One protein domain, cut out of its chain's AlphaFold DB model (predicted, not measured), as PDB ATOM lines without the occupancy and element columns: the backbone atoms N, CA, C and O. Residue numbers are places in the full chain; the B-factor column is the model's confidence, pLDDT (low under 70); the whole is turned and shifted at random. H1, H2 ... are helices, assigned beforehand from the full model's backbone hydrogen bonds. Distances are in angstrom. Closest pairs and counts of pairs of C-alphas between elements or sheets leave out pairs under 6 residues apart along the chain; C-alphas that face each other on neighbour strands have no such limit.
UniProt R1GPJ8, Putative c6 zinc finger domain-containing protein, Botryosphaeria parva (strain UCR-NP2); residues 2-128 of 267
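This is residues 2 to 128 of the 267 residues of the protein "Putative c6 zinc finger domain-containing protein" of Botryosphaeria parva (strain UCR-NP2) (UniProt R1GPJ8). H4, the longest helix, packs with H2 and H5 in an up-and-down bundle, each running against the one before. H6 folds back along H5, and H1 lies off beyond H2. The printed part has 127 residues, 90 of them in the six named helices H1 to H6, which follow in that order along the chain with no named strand; the class is all helix, and the whole is compact, with a radius of gyration of the C-alphas of 14.9 A and spans of 42 by 37 by 25 A.

H4, residues 65 to 82, begins at C-alpha (148.645, 203.161, 165.566) and is 25.3 A long. H2 is 33 to 49, H5 91 to 107, H1 8 to 22, H3 52 to 57, and H6 110 to 126, ending at C-alpha (145.767, 224.832, 195.115).

H4 touches H2, opposite ways, C-alphas of Ala 76 and Ala 37 closest at 4.2 A. H5, the hub, touches H2, H4 and H6. H1 is near H2. O i to N i+4 pairs are within hydrogen-bond range throughout H1, H3, H4 and H6, in 12 of 13 in H2 and 11 of 13 in H5.

The printed part has no cut and no long link. Residues 2 to 8 and 24 to 26 have pLDDT under 70.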
ATOM      1  N   PRO A   2     143.716 211.398 202.236       26.91
ATOM      2  CA  PRO A   2     144.500 212.391 201.506       26.91
ATOM      3  C   PRO A   2     144.771 211.878 200.080       26.91
ATOM      4  O   PRO A   2     144.844 210.659 199.891       26.91
ATOM      5  N   PRO A   3     144.867 212.759 199.071       37.16
ATOM      6  CA  PRO A   3     145.199 212.351 197.711       37.16
ATOM      7  C   PRO A   3     146.585 211.697 197.717       37.16
ATOM      8  O   PRO A   3     147.597 212.374 197.867       37.16
ATOM      9  N   SER A   4     146.623 210.367 197.620       43.75
ATOM     10  CA  SER A   4     147.878 209.625 197.553       43.75
ATOM     11  C   SER A   4     148.508 209.871 196.190       43.75
ATOM     12  O   SER A   4     147.882 209.635 195.155       43.75
ATOM     13  N   ILE A   5     149.736 210.377 196.179       57.19
ATOM     14  CA  ILE A   5     150.482 210.559 194.942       57.19
ATOM     15  C   ILE A   5     150.930 209.175 194.474       57.19
ATOM     16  O   ILE A   5     151.665 208.480 195.173       57.19
ATOM     17  N   ARG A   6     150.413 208.757 193.314       64.00
ATOM     18  CA  ARG A   6     150.607 207.402 192.789       64.00
ATOM     19  C   ARG A   6     152.073 207.169 192.425       64.00
ATOM     20  O   ARG A   6     152.619 207.885 191.590       64.00
ATOM     21  N   SER A   7     152.687 206.153 193.025       68.12
ATOM     22  CA  SER A   7     153.914 205.550 192.501       68.12
ATOM     23  C   SER A   7     153.579 204.599 191.348       68.12
ATOM     24  O   SER A   7     152.438 204.143 191.234       68.12
ATOM     25  N   THR A   8     154.569 204.246 190.526       69.62
ATOM     26  CA  THR A   8     154.404 203.263 189.439       69.62
ATOM     27  C   THR A   8     153.845 201.936 189.958       69.62
ATOM     28  O   THR A   8     152.910 201.386 189.387       69.62
ATOM     29  N   GLN A   9     154.343 201.461 191.104       72.44
ATOM     30  CA  GLN A   9     153.843 200.240 191.745       72.44
ATOM     31  C   GLN A   9     152.385 200.361 192.197       72.44
ATOM     32  O   GLN A   9     151.622 199.407 192.079       72.44
ATOM     33  N   HIS A  10     151.986 201.525 192.712       80.81
ATOM     34  CA  HIS A  10     150.606 201.741 193.126       80.81
ATOM     35  C   HIS A  10     149.656 201.750 191.923       80.81
ATOM     36  O   HIS A  10     148.601 201.127 191.978       80.81
ATOM     37  N   PHE A  11     150.057 202.386 190.819       84.88
ATOM     38  CA  PHE A  11     149.278 202.364 189.582       84.88
ATOM     39  C   PHE A  11     149.157 200.948 189.003       84.88
ATOM     40  O   PHE A  11     148.069 200.559 188.590       84.88
ATOM     41  N   GLN A  12     150.228 200.144 189.052       85.75
ATOM     42  CA  GLN A  12     150.174 198.735 188.651       85.75
ATOM     43  C   GLN A  12     149.152 197.943 189.481       85.75
ATOM     44  O   GLN A  12     148.356 197.192 188.931       85.75
ATOM     45  N   GLN A  13     149.115 198.154 190.798       87.56
ATOM     46  CA  GLN A  13     148.123 197.508 191.662       87.56
ATOM     47  C   GLN A  13     146.689 197.935 191.320       87.56
ATOM     48  O   GLN A  13     145.798 197.089 191.274       87.56
ATOM     49  N   GLU A  14     146.451 199.230 191.083       90.12
ATOM     50  CA  GLU A  14     145.137 199.730 190.651       90.12
ATOM     51  C   GLU A  14     144.723 199.118 189.301       90.12
ATOM     52  O   GLU A  14     143.575 198.704 189.142       90.12
ATOM     53  N   HIS A  15     145.664 199.022 188.357       91.31
ATOM     54  CA  HIS A  15     145.482 198.396 187.049       91.31
ATOM     55  C   HIS A  15     145.091 196.918 187.161       91.31
ATOM     56  O   HIS A  15     144.108 196.486 186.556       91.31
ATOM     57  N   ASP A  16     145.820 196.143 187.963       91.56
ATOM     58  CA  ASP A  16     145.551 194.713 188.129       91.56
ATOM     59  C   ASP A  16     144.177 194.497 188.775       91.56
ATOM     60  O   ASP A  16     143.391 193.653 188.342       91.56
ATOM     61  N   GLN A  17     143.835 195.322 189.770       89.44
ATOM     62  CA  GLN A  17     142.512 195.302 190.387       89.44
ATOM     63  C   GLN A  17     141.398 195.683 189.408       89.44
ATOM     64  O   GLN A  17     140.321 195.087 189.464       89.44
ATOM     65  N   PHE A  18     141.631 196.659 188.528       90.50
ATOM     66  CA  PHE A  18     140.686 197.021 187.475       90.50
ATOM     67  C   PHE A  18     140.401 195.821 186.565       90.50
ATOM     68  O   PHE A  18     139.238 195.459 186.392       90.50
ATOM     69  N   TRP A  19     141.433 195.142 186.059       89.75
ATOM     70  CA  TRP A  19     141.236 194.003 185.157       89.75
ATOM     71  C   TRP A  19     140.593 192.790 185.835       89.75
ATOM     72  O   TRP A  19     139.746 192.142 185.219       89.75
ATOM     73  N   LEU A  20     140.895 192.538 187.114       87.56
ATOM     74  CA  LEU A  20     140.205 191.517 187.915       87.56
ATOM     75  C   LEU A  20     138.698 191.802 188.052       87.56
ATOM     76  O   LEU A  20     137.870 190.889 187.996       87.56
ATOM     77  N   ARG A  21     138.309 193.073 188.218       84.69
ATOM     78  CA  ARG A  21     136.892 193.473 188.249       84.69
ATOM     79  C   ARG A  21     136.254 193.421 186.862       84.69
ATOM     80  O   ARG A  21     135.091 193.031 186.734       84.69
ATOM     81  N   PHE A  22     136.994 193.808 185.827       82.31
ATOM     82  CA  PHE A  22     136.487 193.915 184.463       82.31
ATOM     83  C   PHE A  22     136.142 192.553 183.854       82.31
ATOM     84  O   PHE A  22     135.063 192.402 183.278       82.31
ATOM     85  N   SER A  23     136.971 191.527 184.086       76.06
ATOM     86  CA  SER A  23     136.724 190.150 183.624       76.06
ATOM     87  C   SER A  23     135.427 189.528 184.162       76.06
ATOM     88  O   SER A  23     134.977 188.504 183.659       76.06
ATOM     89  N   SER A  24     134.819 190.149 185.176       69.69
ATOM     90  CA  SER A  24     133.647 189.655 185.898       69.69
ATOM     91  C   SER A  24     132.305 190.253 185.422       69.69
ATOM     92  O   SER A  24     131.299 190.009 186.082       69.69
ATOM     93  N   SER A  25     132.269 190.985 184.286       62.03
ATOM     94  CA  SER A  25     131.097 191.680 183.673       62.03
ATOM     95  C   SER A  25     130.975 193.196 183.953       62.03
ATOM     96  O   SER A  25     129.883 193.769 183.915       62.03
ATOM     97  N   SER A  26     132.079 193.893 184.239       68.12
ATOM     98  CA  SER A  26     132.015 195.323 184.603       68.12
ATOM     99  C   SER A  26     132.071 196.257 183.384       68.12
ATOM    100  O   SER A  26     132.832 196.038 182.450       68.12
ATOM    101  N   SER A  27     131.282 197.337 183.403       82.00
ATOM    102  CA  SER A  27     131.345 198.437 182.425       82.00
ATOM    103  C   SER A  27     132.325 199.517 182.893       82.00
ATOM    104  O   SER A  27     132.361 199.824 184.084       82.00
ATOM    105  N   LEU A  28     133.028 200.182 181.962       84.94
ATOM    106  CA  LEU A  28     133.861 201.363 182.263       84.94
ATOM    107  C   LEU A  28     133.085 202.473 182.992       84.94
ATOM    108  O   LEU A  28     133.670 203.291 183.693       84.94
ATOM    109  N   ASN A  29     131.758 202.509 182.849       82.25
ATOM    110  CA  ASN A  29     130.915 203.493 183.522       82.25
ATOM    111  C   ASN A  29     130.899 203.370 185.050       82.25
ATOM    112  O   ASN A  29     130.499 204.330 185.704       82.25
ATOM    113  N   ASN A  30     131.335 202.234 185.597       85.62
ATOM    114  CA  ASN A  30     131.348 201.976 187.034       85.62
ATOM    115  C   ASN A  30     132.678 202.359 187.707       85.62
ATOM    116  O   ASN A  30     132.772 202.295 188.931       85.62
ATOM    117  N   GLU A  31     133.700 202.731 186.936       90.56
ATOM    118  CA  GLU A  31     135.021 203.089 187.458       90.56
ATOM    119  C   GLU A  31     135.149 204.604 187.689       90.56
ATOM    120  O   GLU A  31     134.375 205.404 187.155       90.56
ATOM    121  N   ASP A  32     136.148 205.014 188.482       92.56
ATOM    122  CA  ASP A  32     136.451 206.435 188.693       92.56
ATOM    123  C   ASP A  32     136.865 207.074 187.352       92.56
ATOM    124  O   ASP A  32     137.909 206.704 186.798       92.56
ATOM    125  N   PRO A  33     136.100 208.051 186.825       95.88
ATOM    126  CA  PRO A  33     136.428 208.689 185.557       95.88
ATOM    127  C   PRO A  33     137.819 209.331 185.586       95.88
ATOM    128  O   PRO A  33     138.561 209.225 184.620       95.88
ATOM    129  N   LEU A  34     138.256 209.916 186.704       95.88
ATOM    130  CA  LEU A  34     139.578 210.544 186.766       95.88
ATOM    131  C   LEU A  34     140.722 209.523 186.826       95.88
ATOM    132  O   LEU A  34     141.849 209.851 186.453       95.88
ATOM    133  N   TRP A  35     140.456 208.299 187.285       94.94
ATOM    134  CA  TRP A  35     141.410 207.200 187.163       94.94
ATOM    135  C   TRP A  35     141.499 206.719 185.710       94.94
ATOM    136  O   TRP A  35     142.603 206.595 185.181       94.94
ATOM    137  N   LEU A  36     140.357 206.558 185.030       96.44
ATOM    138  CA  LEU A  36     140.319 206.222 183.602       96.44
ATOM    139  C   LEU A  36     141.005 207.287 182.739       96.44
ATOM    140  O   LEU A  36     141.714 206.942 181.796       96.44
ATOM    141  N   ALA A  37     140.869 208.568 183.086       97.56
ATOM    142  CA  ALA A  37     141.590 209.649 182.424       97.56
ATOM    143  C   ALA A  37     143.109 209.434 182.473       97.56
ATOM    144  O   ALA A  37     143.773 209.527 181.442       97.56
ATOM    145  N   ILE A  38     143.668 209.089 183.639       96.62
ATOM    146  CA  ILE A  38     145.095 208.755 183.763       96.62
ATOM    147  C   ILE A  38     145.421 207.511 182.951       96.62
ATOM    148  O   ILE A  38     146.395 207.523 182.208       96.62
ATOM    149  N   TYR A  39     144.612 206.460 183.073       96.25
ATOM    150  CA  TYR A  39     144.841 205.196 182.385       96.25
ATOM    151  C   TYR A  39     144.967 205.386 180.868       96.25
ATOM    152  O   TYR A  39     145.974 205.002 180.278       96.25
ATOM    153  N   PHE A  40     144.016 206.083 180.244       97.56
ATOM    154  CA  PHE A  40     144.075 206.396 178.814       97.56
ATOM    155  C   PHE A  40     145.189 207.393 178.452       97.56
ATOM    156  O   PHE A  40     145.754 207.311 177.358       97.56
ATOM    157  N   SER A  41     145.562 208.296 179.365       97.81
ATOM    158  CA  SER A  41     146.732 209.169 179.176       97.81
ATOM    159  C   SER A  41     148.029 208.357 179.123       97.81
ATOM    160  O   SER A  41     148.867 208.592 178.257       97.81
ATOM    161  N   VAL A  42     148.182 207.368 180.009       96.00
ATOM    162  CA  VAL A  42     149.330 206.451 180.012       96.00
ATOM    163  C   VAL A  42     149.334 205.614 178.738       96.00
ATOM    164  O   VAL A  42     150.343 205.613 178.046       96.00
ATOM    165  N   LEU A  43     148.211 204.982 178.371       95.62
ATOM    166  CA  LEU A  43     148.122 204.172 177.151       95.62
ATOM    167  C   LEU A  43     148.487 204.965 175.891       95.62
ATOM    168  O   LEU A  43     149.272 204.492 175.073       95.62
ATOM    169  N   SER A  44     147.949 206.179 175.741       97.31
ATOM    170  CA  SER A  44     148.283 207.041 174.602       97.31
ATOM    171  C   SER A  44     149.754 207.469 174.617       97.31
ATOM    172  O   SER A  44     150.415 207.403 173.586       97.31
ATOM    173  N   SER A  45     150.315 207.831 175.774       95.88
ATOM    174  CA  SER A  45     151.746 208.145 175.865       95.88
ATOM    175  C   SER A  45     152.631 206.937 175.562       95.88
ATOM    176  O   SER A  45     153.660 207.109 174.920       95.88
ATOM    177  N   THR A  46     152.269 205.734 176.008       94.56
ATOM    178  CA  THR A  46     153.018 204.509 175.704       94.56
ATOM    179  C   THR A  46     152.979 204.217 174.211       94.56
ATOM    180  O   THR A  46     154.019 203.971 173.615       94.56
ATOM    181  N   LEU A  47     151.801 204.319 173.590       95.44
ATOM    182  CA  LEU A  47     151.635 204.071 172.161       95.44
ATOM    183  C   LEU A  47     152.408 205.064 171.283       95.44
ATOM    184  O   LEU A  47     152.839 204.706 170.193       95.44
ATOM    185  N   LEU A  48     152.598 206.300 171.751       94.94
ATOM    186  CA  LEU A  48     153.407 207.304 171.057       94.94
ATOM    187  C   LEU A  48     154.887 206.900 170.943       94.94
ATOM    188  O   LEU A  48     155.535 207.265 169.969       94.94
ATOM    189  N   PHE A  49     155.419 206.191 171.942       93.06
ATOM    190  CA  PHE A  49     156.829 205.787 171.999       93.06
ATOM    191  C   PHE A  49     157.077 204.342 171.558       93.06
ATOM    192  O   PHE A  49     158.225 203.913 171.536       93.06
ATOM    193  N   MET A  50     156.013 203.612 171.236       94.12
ATOM    194  CA  MET A  50     156.068 202.231 170.781       94.12
ATOM    195  C   MET A  50     156.505 202.172 169.315       94.12
ATOM    196  O   MET A  50     155.971 202.921 168.488       94.12
ATOM    197  N   ASP A  51     157.442 201.283 168.990       93.94
ATOM    198  CA  ASP A  51     157.827 201.039 167.596       93.94
ATOM    199  C   ASP A  51     156.842 200.104 166.862       93.94
ATOM    200  O   ASP A  51     155.986 199.460 167.474       93.94
ATOM    201  N   ASP A  52     156.955 200.015 165.532       91.62
ATOM    202  CA  ASP A  52     156.055 199.201 164.697       91.62
ATOM    203  C   ASP A  52     156.058 197.710 165.088       91.62
ATOM    204  O   ASP A  52     155.048 197.005 164.941       91.62
ATOM    205  N   THR A  53     157.195 197.204 165.577       93.12
ATOM    206  CA  THR A  53     157.348 195.798 165.964       93.12
ATOM    207  C   THR A  53     156.645 195.518 167.285       93.12
ATOM    208  O   THR A  53     155.853 194.575 167.364       93.12
ATOM    209  N   GLU A  54     156.857 196.370 168.285       94.38
ATOM    210  CA  GLU A  54     156.176 196.332 169.576       94.38
ATOM    211  C   GLU A  54     154.663 196.514 169.394       94.38
ATOM    212  O   GLU A  54     153.868 195.762 169.968       94.38
ATOM    213  N   PHE A  55     154.255 197.445 168.524       94.38
ATOM    214  CA  PHE A  55     152.853 197.692 168.204       94.38
ATOM    215  C   PHE A  55     152.191 196.452 167.618       94.38
ATOM    216  O   PHE A  55     151.156 196.013 168.125       94.38
ATOM    217  N   THR A  56     152.811 195.827 166.618       90.69
ATOM    218  CA  THR A  56     152.274 194.614 165.987       90.69
ATOM    219  C   THR A  56     152.190 193.446 166.978       90.69
ATOM    220  O   THR A  56     151.204 192.707 166.980       90.69
ATOM    221  N   GLN A  57     153.183 193.296 167.862       94.00
ATOM    222  CA  GLN A  57     153.208 192.245 168.889       94.00
ATOM    223  C   GLN A  57     152.165 192.453 169.998       94.00
ATOM    224  O   GLN A  57     151.713 191.475 170.592       94.00
ATOM    225  N   SER A  58     151.746 193.696 170.254       91.69
ATOM    226  CA  SER A  58     150.760 194.025 171.291       91.69
ATOM    227  C   SER A  58     149.327 193.564 170.980       91.69
ATOM    228  O   SER A  58     148.453 193.648 171.844       91.69
ATOM    229  N   THR A  59     149.065 193.054 169.768       91.25
ATOM    230  CA  THR A  59     147.723 192.679 169.276       91.25
ATOM    231  C   THR A  59     146.695 193.807 169.456       91.25
ATOM    232  O   THR A  59     145.705 193.654 170.178       91.25
ATOM    233  N   PRO A  60     146.929 194.976 168.836       92.06
ATOM    234  CA  PRO A  60     146.149 196.166 169.117       92.06
ATOM    235  C   PRO A  60     144.703 195.995 168.630       92.06
ATOM    236  O   PRO A  60     144.458 195.388 167.585       92.06
ATOM    237  N   PRO A  61     143.717 196.573 169.341       90.25
ATOM    238  CA  PRO A  61     142.309 196.477 168.951       90.25
ATOM    239  C   PRO A  61     142.002 197.209 167.636       90.25
ATOM    240  O   PRO A  61     140.982 196.944 167.004       90.25
ATOM    241  N   ILE A  62     142.869 198.142 167.233       92.12
ATOM    242  CA  ILE A  62     142.805 198.874 165.969       92.12
ATOM    243  C   ILE A  62     144.183 198.728 165.305       92.12
ATOM    244  O   ILE A  62     145.169 199.114 165.929       92.12
ATOM    245  N   PRO A  63     144.280 198.223 164.060       91.62
ATOM    246  CA  PRO A  63     145.556 197.982 163.375       91.62
ATOM    247  C   PRO A  63     146.196 199.257 162.787       91.62
ATOM    248  O   PRO A  63     147.047 199.178 161.910       91.62
ATOM    249  N   ASP A  64     145.773 200.432 163.254       94.75
ATOM    250  CA  ASP A  64     146.301 201.745 162.889       94.75
ATOM    251  C   ASP A  64     146.728 202.450 164.181       94.75
ATOM    252  O   ASP A  64     145.891 202.839 165.005       94.75
ATOM    253  N   GLN A  65     148.044 202.586 164.365       94.62
ATOM    254  CA  GLN A  65     148.645 203.161 165.566       94.62
ATOM    255  C   GLN A  65     148.234 204.623 165.770       94.62
ATOM    256  O   GLN A  65     147.948 205.021 166.899       94.62
ATOM    257  N   GLN A  66     148.142 205.421 164.702       94.25
ATOM    258  CA  GLN A  66     147.734 206.824 164.807       94.25
ATOM    259  C   GLN A  66     146.256 206.953 165.170       94.25
ATOM    260  O   GLN A  66     145.903 207.763 166.035       94.25
ATOM    261  N   ALA A  67     145.388 206.149 164.550       95.88
ATOM    262  CA  ALA A  67     143.968 206.140 164.886       95.88
ATOM    263  C   ALA A  67     143.738 205.687 166.337       95.88
ATOM    264  O   ALA A  67     142.951 206.305 167.061       95.88
ATOM    265  N   LEU A  68     144.458 204.656 166.793       97.25
ATOM    266  CA  LEU A  68     144.374 204.169 168.170       97.25
ATOM    267  C   LEU A  68     144.900 205.198 169.180       97.25
ATOM    268  O   LEU A  68     144.245 205.444 170.194       97.25
ATOM    269  N   LEU A  69     146.027 205.848 168.871       96.94
ATOM    270  CA  LEU A  69     146.609 206.925 169.674       96.94
ATOM    271  C   LEU A  69     145.610 208.062 169.868       96.94
ATOM    272  O   LEU A  69     145.374 208.492 171.000       96.94
ATOM    273  N   ARG A  70     144.985 208.513 168.775       96.94
ATOM    274  CA  ARG A  70     143.963 209.562 168.808       96.94
ATOM    275  C   ARG A  70     142.759 209.140 169.647       96.94
ATOM    276  O   ARG A  70     142.317 209.904 170.498       96.94
ATOM    277  N   ASN A  71     142.273 207.914 169.457       97.62
ATOM    278  CA  ASN A  71     141.135 207.382 170.201       97.62
ATOM    279  C   ASN A  71     141.400 207.330 171.717       97.62
ATOM    280  O   ASN A  71     140.551 207.739 172.510       97.62
ATOM    281  N   TRP A  72     142.574 206.859 172.144       97.81
ATOM    282  CA  TRP A  72     142.936 206.831 173.566       97.81
ATOM    283  C   TRP A  72     143.181 208.226 174.138       97.81
ATOM    284  O   TRP A  72     142.737 208.506 175.250       97.81
ATOM    285  N   TYR A  73     143.796 209.127 173.375       98.25
ATOM    286  CA  TYR A  73     143.932 210.528 173.770       98.25
ATOM    287  C   TYR A  73     142.563 211.198 173.985       98.25
ATOM    288  O   TYR A  73     142.312 211.779 175.043       98.25
ATOM    289  N   ASP A  74     141.635 211.057 173.034       98.06
ATOM    290  CA  ASP A  74     140.285 211.619 173.150       98.06
ATOM    291  C   ASP A  74     139.477 210.939 174.273       98.06
ATOM    292  O   ASP A  74     138.706 211.606 174.967       98.06
ATOM    293  N   SER A  75     139.711 209.647 174.536       98.19
ATOM    294  CA  SER A  75     139.130 208.942 175.689       98.19
ATOM    295  C   SER A  75     139.597 209.540 177.019       98.19
ATOM    296  O   SER A  75     138.782 209.758 177.916       98.19
ATOM    297  N   ALA A  76     140.888 209.863 177.156       98.31
ATOM    298  CA  ALA A  76     141.407 210.510 178.359       98.31
ATOM    299  C   ALA A  76     140.731 211.868 178.612       98.31
ATOM    300  O   ALA A  76     140.345 212.170 179.743       98.31
ATOM    301  N   LEU A  77     140.527 212.657 177.555       98.19
ATOM    302  CA  LEU A  77     139.835 213.944 177.629       98.19
ATOM    303  C   LEU A  77     138.351 213.797 177.971       98.19
ATOM    304  O   LEU A  77     137.845 214.539 178.812       98.19
ATOM    305  N   TYR A  78     137.671 212.818 177.373       98.00
ATOM    306  CA  TYR A  78     136.289 212.488 177.713       98.00
ATOM    307  C   TYR A  78     136.144 212.165 179.204       98.00
ATOM    308  O   TYR A  78     135.229 212.648 179.866       98.00
ATOM    309  N   PHE A  79     137.068 211.382 179.761       98.00
ATOM    310  CA  PHE A  79     137.024 211.008 181.170       98.00
ATOM    311  C   PHE A  79     137.441 212.136 182.126       98.00
ATOM    312  O   PHE A  79     136.942 212.180 183.252       98.00
ATOM    313  N   LEU A  80     138.281 213.083 181.691       97.88
ATOM    314  CA  LEU A  80     138.498 214.334 182.425       97.88
ATOM    315  C   LEU A  80     137.196 215.132 182.543       97.88
ATOM    316  O   LEU A  80     136.835 215.548 183.645       97.88
ATOM    317  N   ASP A  81     136.480 215.308 181.430       97.12
ATOM    318  CA  ASP A  81     135.199 216.021 181.392       97.12
ATOM    319  C   ASP A  81     134.133 215.310 182.239       97.12
ATOM    320  O   ASP A  81     133.551 215.911 183.140       97.12
ATOM    321  N   LYS A  82     133.989 213.988 182.074       96.62
ATOM    322  CA  LYS A  82     133.095 213.146 182.887       96.62
ATOM    323  C   LYS A  82     133.405 213.211 184.389       96.62
ATOM    324  O   LYS A  82     132.520 212.986 185.211       96.62
ATOM    325  N   GLY A  83     134.658 213.473 184.754       95.81
ATOM    326  CA  GLY A  83     135.093 213.663 186.135       95.81
ATOM    327  C   GLY A  83     134.879 215.076 186.686       95.81
ATOM    328  O   GLY A  83     135.353 215.350 187.792       95.81
ATOM    329  N   ASP A  84     134.218 215.966 185.936       95.38
ATOM    330  CA  ASP A  84     133.999 217.376 186.273       95.38
ATOM    331  C   ASP A  84     135.302 218.084 186.682       95.38
ATOM    332  O   ASP A  84     135.353 218.807 187.686       95.38
ATOM    333  N   PHE A  85     136.391 217.854 185.934       95.88
ATOM    334  CA  PHE A  85     137.734 218.245 186.375       95.88
ATOM    335  C   PHE A  85     137.866 219.741 186.699       95.88
ATOM    336  O   PHE A  85     138.609 220.103 187.606       95.88
ATOM    337  N   LEU A  86     137.112 220.613 186.020       96.06
ATOM    338  CA  LEU A  86     137.114 222.060 186.269       96.06
ATOM    339  C   LEU A  86     136.413 222.471 187.574       96.06
ATOM    340  O   LEU A  86     136.674 223.560 188.080       96.06
ATOM    341  N   GLN A  87     135.537 221.630 188.129       94.81
ATOM    342  CA  GLN A  87     134.782 221.944 189.346       94.81
ATOM    343  C   GLN A  87     135.508 221.504 190.622       94.81
ATOM    344  O   GLN A  87     135.298 222.085 191.688       94.81
ATOM    345  N   LYS A  88     136.335 220.454 190.542       90.00
ATOM    346  CA  LYS A  88     136.972 219.836 191.711       90.00
ATOM    347  C   LYS A  88     138.469 219.684 191.504       90.00
ATOM    348  O   LYS A  88     138.926 218.890 190.689       90.00
ATOM    349  N   THR A  89     139.237 220.356 192.352       93.75
ATOM    350  CA  THR A  89     140.691 220.203 192.406       93.75
ATOM    351  C   THR A  89     141.058 218.783 192.836       93.75
ATOM    352  O   THR A  89     140.781 218.358 193.962       93.75
ATOM    353  N   ARG A  90     141.684 218.023 191.935       95.06
ATOM    354  CA  ARG A  90     142.089 216.632 192.169       95.06
ATOM    355  C   ARG A  90     143.476 216.399 191.591       95.06
ATOM    356  O   ARG A  90     143.748 216.772 190.456       95.06
ATOM    357  N   LEU A  91     144.330 215.709 192.345       95.12
ATOM    358  CA  LEU A  91     145.672 215.354 191.882       95.12
ATOM    359  C   LEU A  91     145.636 214.547 190.576       95.12
ATOM    360  O   LEU A  91     146.461 214.777 189.698       95.12
ATOM    361  N   SER A  92     144.650 213.656 190.420       95.44
ATOM    362  CA  SER A  92     144.510 212.837 189.214       95.44
ATOM    363  C   SER A  92     144.385 213.662 187.931       95.44
ATOM    364  O   SER A  92     144.891 213.260 186.890       95.44
ATOM    365  N   VAL A  93     143.749 214.834 188.013       97.69
ATOM    366  CA  VAL A  93     143.592 215.756 186.880       97.69
ATOM    367  C   VAL A  93     144.944 216.328 186.472       97.69
ATOM    368  O   VAL A  93     145.288 216.319 185.294       97.69
ATOM    369  N   VAL A  94     145.738 216.766 187.457       98.06
ATOM    370  CA  VAL A  94     147.100 217.264 187.228       98.06
ATOM    371  C   VAL A  94     147.950 216.177 186.571       98.06
ATOM    372  O   VAL A  94     148.618 216.449 185.578       98.06
ATOM    373  N   GLN A  95     147.886 214.941 187.075       96.56
ATOM    374  CA  GLN A  95     148.620 213.800 186.519       96.56
ATOM    375  C   GLN A  95     148.225 213.509 185.065       96.56
ATOM    376  O   GLN A  95     149.101 213.465 184.204       96.56
ATOM    377  N   ALA A  96     146.928 213.358 184.782       97.56
ATOM    378  CA  ALA A  96     146.433 213.061 183.439       97.56
ATOM    379  C   ALA A  96     146.838 214.148 182.433       97.56
ATOM    380  O   ALA A  96     147.459 213.845 181.418       97.56
ATOM    381  N   ILE A  97     146.586 215.425 182.748       98.12
ATOM    382  CA  ILE A  97     146.961 216.541 181.867       98.12
ATOM    383  C   ILE A  97     148.480 216.590 181.657       98.12
ATOM    384  O   ILE A  97     148.917 216.824 180.533       98.12
ATOM    385  N   THR A  98     149.279 216.324 182.697       97.06
ATOM    386  CA  THR A  98     150.747 216.301 182.578       97.06
ATOM    387  C   THR A  98     151.208 215.246 181.570       97.06
ATOM    388  O   THR A  98     152.027 215.542 180.703       97.06
ATOM    389  N   ILE A  99     150.651 214.032 181.643       96.12
ATOM    390  CA  ILE A  99     150.991 212.924 180.736       96.12
ATOM    391  C   ILE A  99     150.520 213.220 179.305       96.12
ATOM    392  O   ILE A  99     151.265 213.001 178.355       96.12
ATOM    393  N   LEU A 100     149.318 213.780 179.134       97.06
ATOM    394  CA  LEU A 100     148.774 214.101 177.809       97.06
ATOM    395  C   LEU A 100     149.586 215.151 177.047       97.06
ATOM    396  O   LEU A 100     149.423 215.254 175.833       97.06
ATOM    397  N   GLY A 101     150.449 215.929 177.705       94.88
ATOM    398  CA  GLY A 101     151.169 217.018 177.044       94.88
ATOM    399  C   GLY A 101     152.122 216.583 175.948       94.88
ATOM    400  O   GLY A 101     152.167 217.219 174.892       94.88
ATOM    401  N   ILE A 102     152.820 215.463 176.140       91.81
ATOM    402  CA  ILE A 102     153.684 214.930 175.084       91.81
ATOM    403  C   ILE A 102     152.859 214.433 173.895       91.81
ATOM    404  O   ILE A 102     153.195 214.721 172.747       91.81
ATOM    405  N   VAL A 103     151.729 213.776 174.164       96.56
ATOM    406  CA  VAL A 103     150.823 213.276 173.125       96.56
ATOM    407  C   VAL A 103     150.214 214.434 172.342       96.56
ATOM    408  O   VAL A 103     150.285 214.444 171.117       96.56
ATOM    409  N   ALA A 104     149.702 215.454 173.034       96.38
ATOM    410  CA  ALA A 104     149.067 216.618 172.429       96.38
ATOM    411  C   ALA A 104     149.991 217.361 171.458       96.38
ATOM    412  O   ALA A 104     149.556 217.748 170.373       96.38
ATOM    413  N   THR A 105     151.266 217.539 171.820       92.69
ATOM    414  CA  THR A 105     152.261 218.152 170.929       92.69
ATOM    415  C   THR A 105     152.463 217.325 169.661       92.69
ATOM    416  O   THR A 105     152.482 217.891 168.571       92.69
ATOM    417  N   ASN A 106     152.549 215.999 169.784       93.88
ATOM    418  CA  ASN A 106     152.815 215.110 168.650       93.88
ATOM    419  C   ASN A 106     151.612 214.942 167.710       93.88
ATOM    420  O   ASN A 106     151.799 214.799 166.505       93.88
ATOM    421  N   ILE A 107     150.378 215.020 168.221       94.62
ATOM    422  CA  ILE A 107     149.162 214.962 167.388       94.62
ATOM    423  C   ILE A 107     148.667 216.344 166.924       94.62
ATOM    424  O   ILE A 107     147.646 216.437 166.243       94.62
ATOM    425  N   GLY A 108     149.353 217.425 167.313       94.75
ATOM    426  CA  GLY A 108     149.041 218.798 166.903       94.75
ATOM    427  C   GLY A 108     147.948 219.515 167.710       94.75
ATOM    428  O   GLY A 108     147.557 220.625 167.352       94.75
ATOM    429  N   ASP A 109     147.481 218.961 168.829       95.50
ATOM    430  CA  ASP A 109     146.422 219.533 169.678       95.50
ATOM    431  C   ASP A 109     146.953 220.533 170.730       95.50
ATOM    432  O   ASP A 109     146.597 220.542 171.913       95.50
ATOM    433  N   THR A 110     147.863 221.401 170.292       91.94
ATOM    434  CA  THR A 110     148.657 222.264 171.180       91.94
ATOM    435  C   THR A 110     147.840 223.368 171.858       91.94
ATOM    436  O   THR A 110     148.132 223.736 172.997       91.94
ATOM    437  N   CYS A 111     146.804 223.895 171.195       93.81
ATOM    438  CA  CYS A 111     145.971 224.973 171.737       93.81
ATOM    439  C   CYS A 111     145.096 224.479 172.898       93.81
ATOM    440  O   CYS A 111     145.168 225.032 174.000       93.81
ATOM    441  N   ARG A 112     144.329 223.396 172.698       95.81
ATOM    442  CA  ARG A 112     143.522 222.781 173.765       95.81
ATOM    443  C   ARG A 112     144.411 222.380 174.934       95.81
ATOM    444  O   ARG A 112     144.108 222.733 176.074       95.81
ATOM    445  N   HIS A 113     145.540 221.735 174.643       95.44
ATOM    446  CA  HIS A 113     146.473 221.326 175.678       95.44
ATOM    447  C   HIS A 113     147.047 222.509 176.466       95.44
ATOM    448  O   HIS A 113     147.120 222.427 177.685       95.44
ATOM    449  N   SER A 114     147.359 223.641 175.828       94.19
ATOM    450  CA  SER A 114     147.846 224.828 176.550       94.19
ATOM    451  C   SER A 114     146.847 225.364 177.589       94.19
ATOM    452  O   SER A 114     147.247 225.749 178.686       94.19
ATOM    453  N   ASN A 115     145.542 225.315 177.294       96.06
ATOM    454  CA  ASN A 115     144.496 225.706 178.245       96.06
ATOM    455  C   ASN A 115     144.362 224.690 179.388       96.06
ATOM    456  O   ASN A 115     144.245 225.073 180.556       96.06
ATOM    457  N   LEU A 116     144.410 223.393 179.065       97.06
ATOM    458  CA  LEU A 116     144.409 222.328 180.069       97.06
ATOM    459  C   LEU A 116     145.631 222.436 180.986       97.06
ATOM    460  O   LEU A 116     145.497 222.303 182.200       97.06
ATOM    461  N   TRP A 117     146.797 222.748 180.428       96.94
ATOM    462  CA  TRP A 117     148.036 222.938 181.171       96.94
ATOM    463  C   TRP A 117     147.916 224.054 182.211       96.94
ATOM    464  O   TRP A 117     148.214 223.843 183.386       96.94
ATOM    465  N   ALA A 118     147.365 225.212 181.827       96.38
ATOM    466  CA  ALA A 118     147.092 226.304 182.761       96.38
ATOM    467  C   ALA A 118     146.126 225.882 183.890       96.38
ATOM    468  O   ALA A 118     146.321 226.255 185.052       96.38
ATOM    469  N   CYS A 119     145.116 225.059 183.580       97.06
ATOM    470  CA  CYS A 119     144.216 224.487 184.586       97.06
ATOM    471  C   CYS A 119     144.961 223.540 185.542       97.06
ATOM    472  O   CYS A 119     144.792 223.642 186.760       97.06
ATOM    473  N   ALA A 120     145.822 222.663 185.017       97.94
ATOM    474  CA  ALA A 120     146.638 221.753 185.818       97.94
ATOM    475  C   ALA A 120     147.588 222.513 186.755       97.94
ATOM    476  O   ALA A 120     147.668 222.175 187.936       97.94
ATOM    477  N   ILE A 121     148.230 223.586 186.277       97.88
ATOM    478  CA  ILE A 121     149.068 224.470 187.102       97.88
ATOM    479  C   ILE A 121     148.244 225.098 188.231       97.88
ATOM    480  O   ILE A 121     148.651 225.041 189.394       97.88
ATOM    481  N   ARG A 122     147.061 225.652 187.924       97.62
ATOM    482  CA  ARG A 122     146.176 226.243 188.941       97.62
ATOM    483  C   ARG A 122     145.794 225.220 190.012       97.62
ATOM    484  O   ARG A 122     145.849 225.537 191.201       97.62
ATOM    485  N   MET A 123     145.441 224.003 189.611       97.94
ATOM    486  CA  MET A 123     145.101 222.929 190.546       97.94
ATOM    487  C   MET A 123     146.312 222.476 191.365       97.94
ATOM    488  O   MET A 123     146.196 222.291 192.573       97.94
ATOM    489  N   ALA A 124     147.489 222.360 190.750       97.94
ATOM    490  CA  ALA A 124     148.730 222.020 191.437       97.94
ATOM    491  C   ALA A 124     149.102 223.063 192.508       97.94
ATOM    492  O   ALA A 124     149.521 222.700 193.608       97.94
ATOM    493  N   GLN A 125     148.895 224.351 192.223       97.25
ATOM    494  CA  GLN A 125     149.075 225.433 193.195       97.25
ATOM    495  C   GLN A 125     148.078 225.329 194.362       97.25
ATOM    496  O   GLN A 125     148.482 225.461 195.515       97.25
ATOM    497  N   GLN A 126     146.799 225.043 194.083       96.56
ATOM    498  CA  GLN A 126     145.767 224.832 195.115       96.56
ATOM    499  C   GLN A 126     146.039 223.601 195.991       96.56
ATOM    500  O   GLN A 126     145.702 223.600 197.170       96.56
ATOM    501  N   LEU A 127     146.661 222.565 195.426       96.62
ATOM    502  CA  LEU A 127     147.119 221.374 196.149       96.62
ATOM    503  C   LEU A 127     148.478 221.578 196.833       96.62
ATOM    504  O   LEU A 127     149.006 220.645 197.431       96.62
ATOM    505  N   HIS A 128     149.065 222.773 196.727       97.00
ATOM    506  CA  HIS A 128     150.376 223.112 197.274       97.00
ATOM    507  C   HIS A 128     151.506 222.173 196.821       97.00
ATOM    508  O   HIS A 128     152.446 221.932 197.580       97.00
TER     509      HIS A 128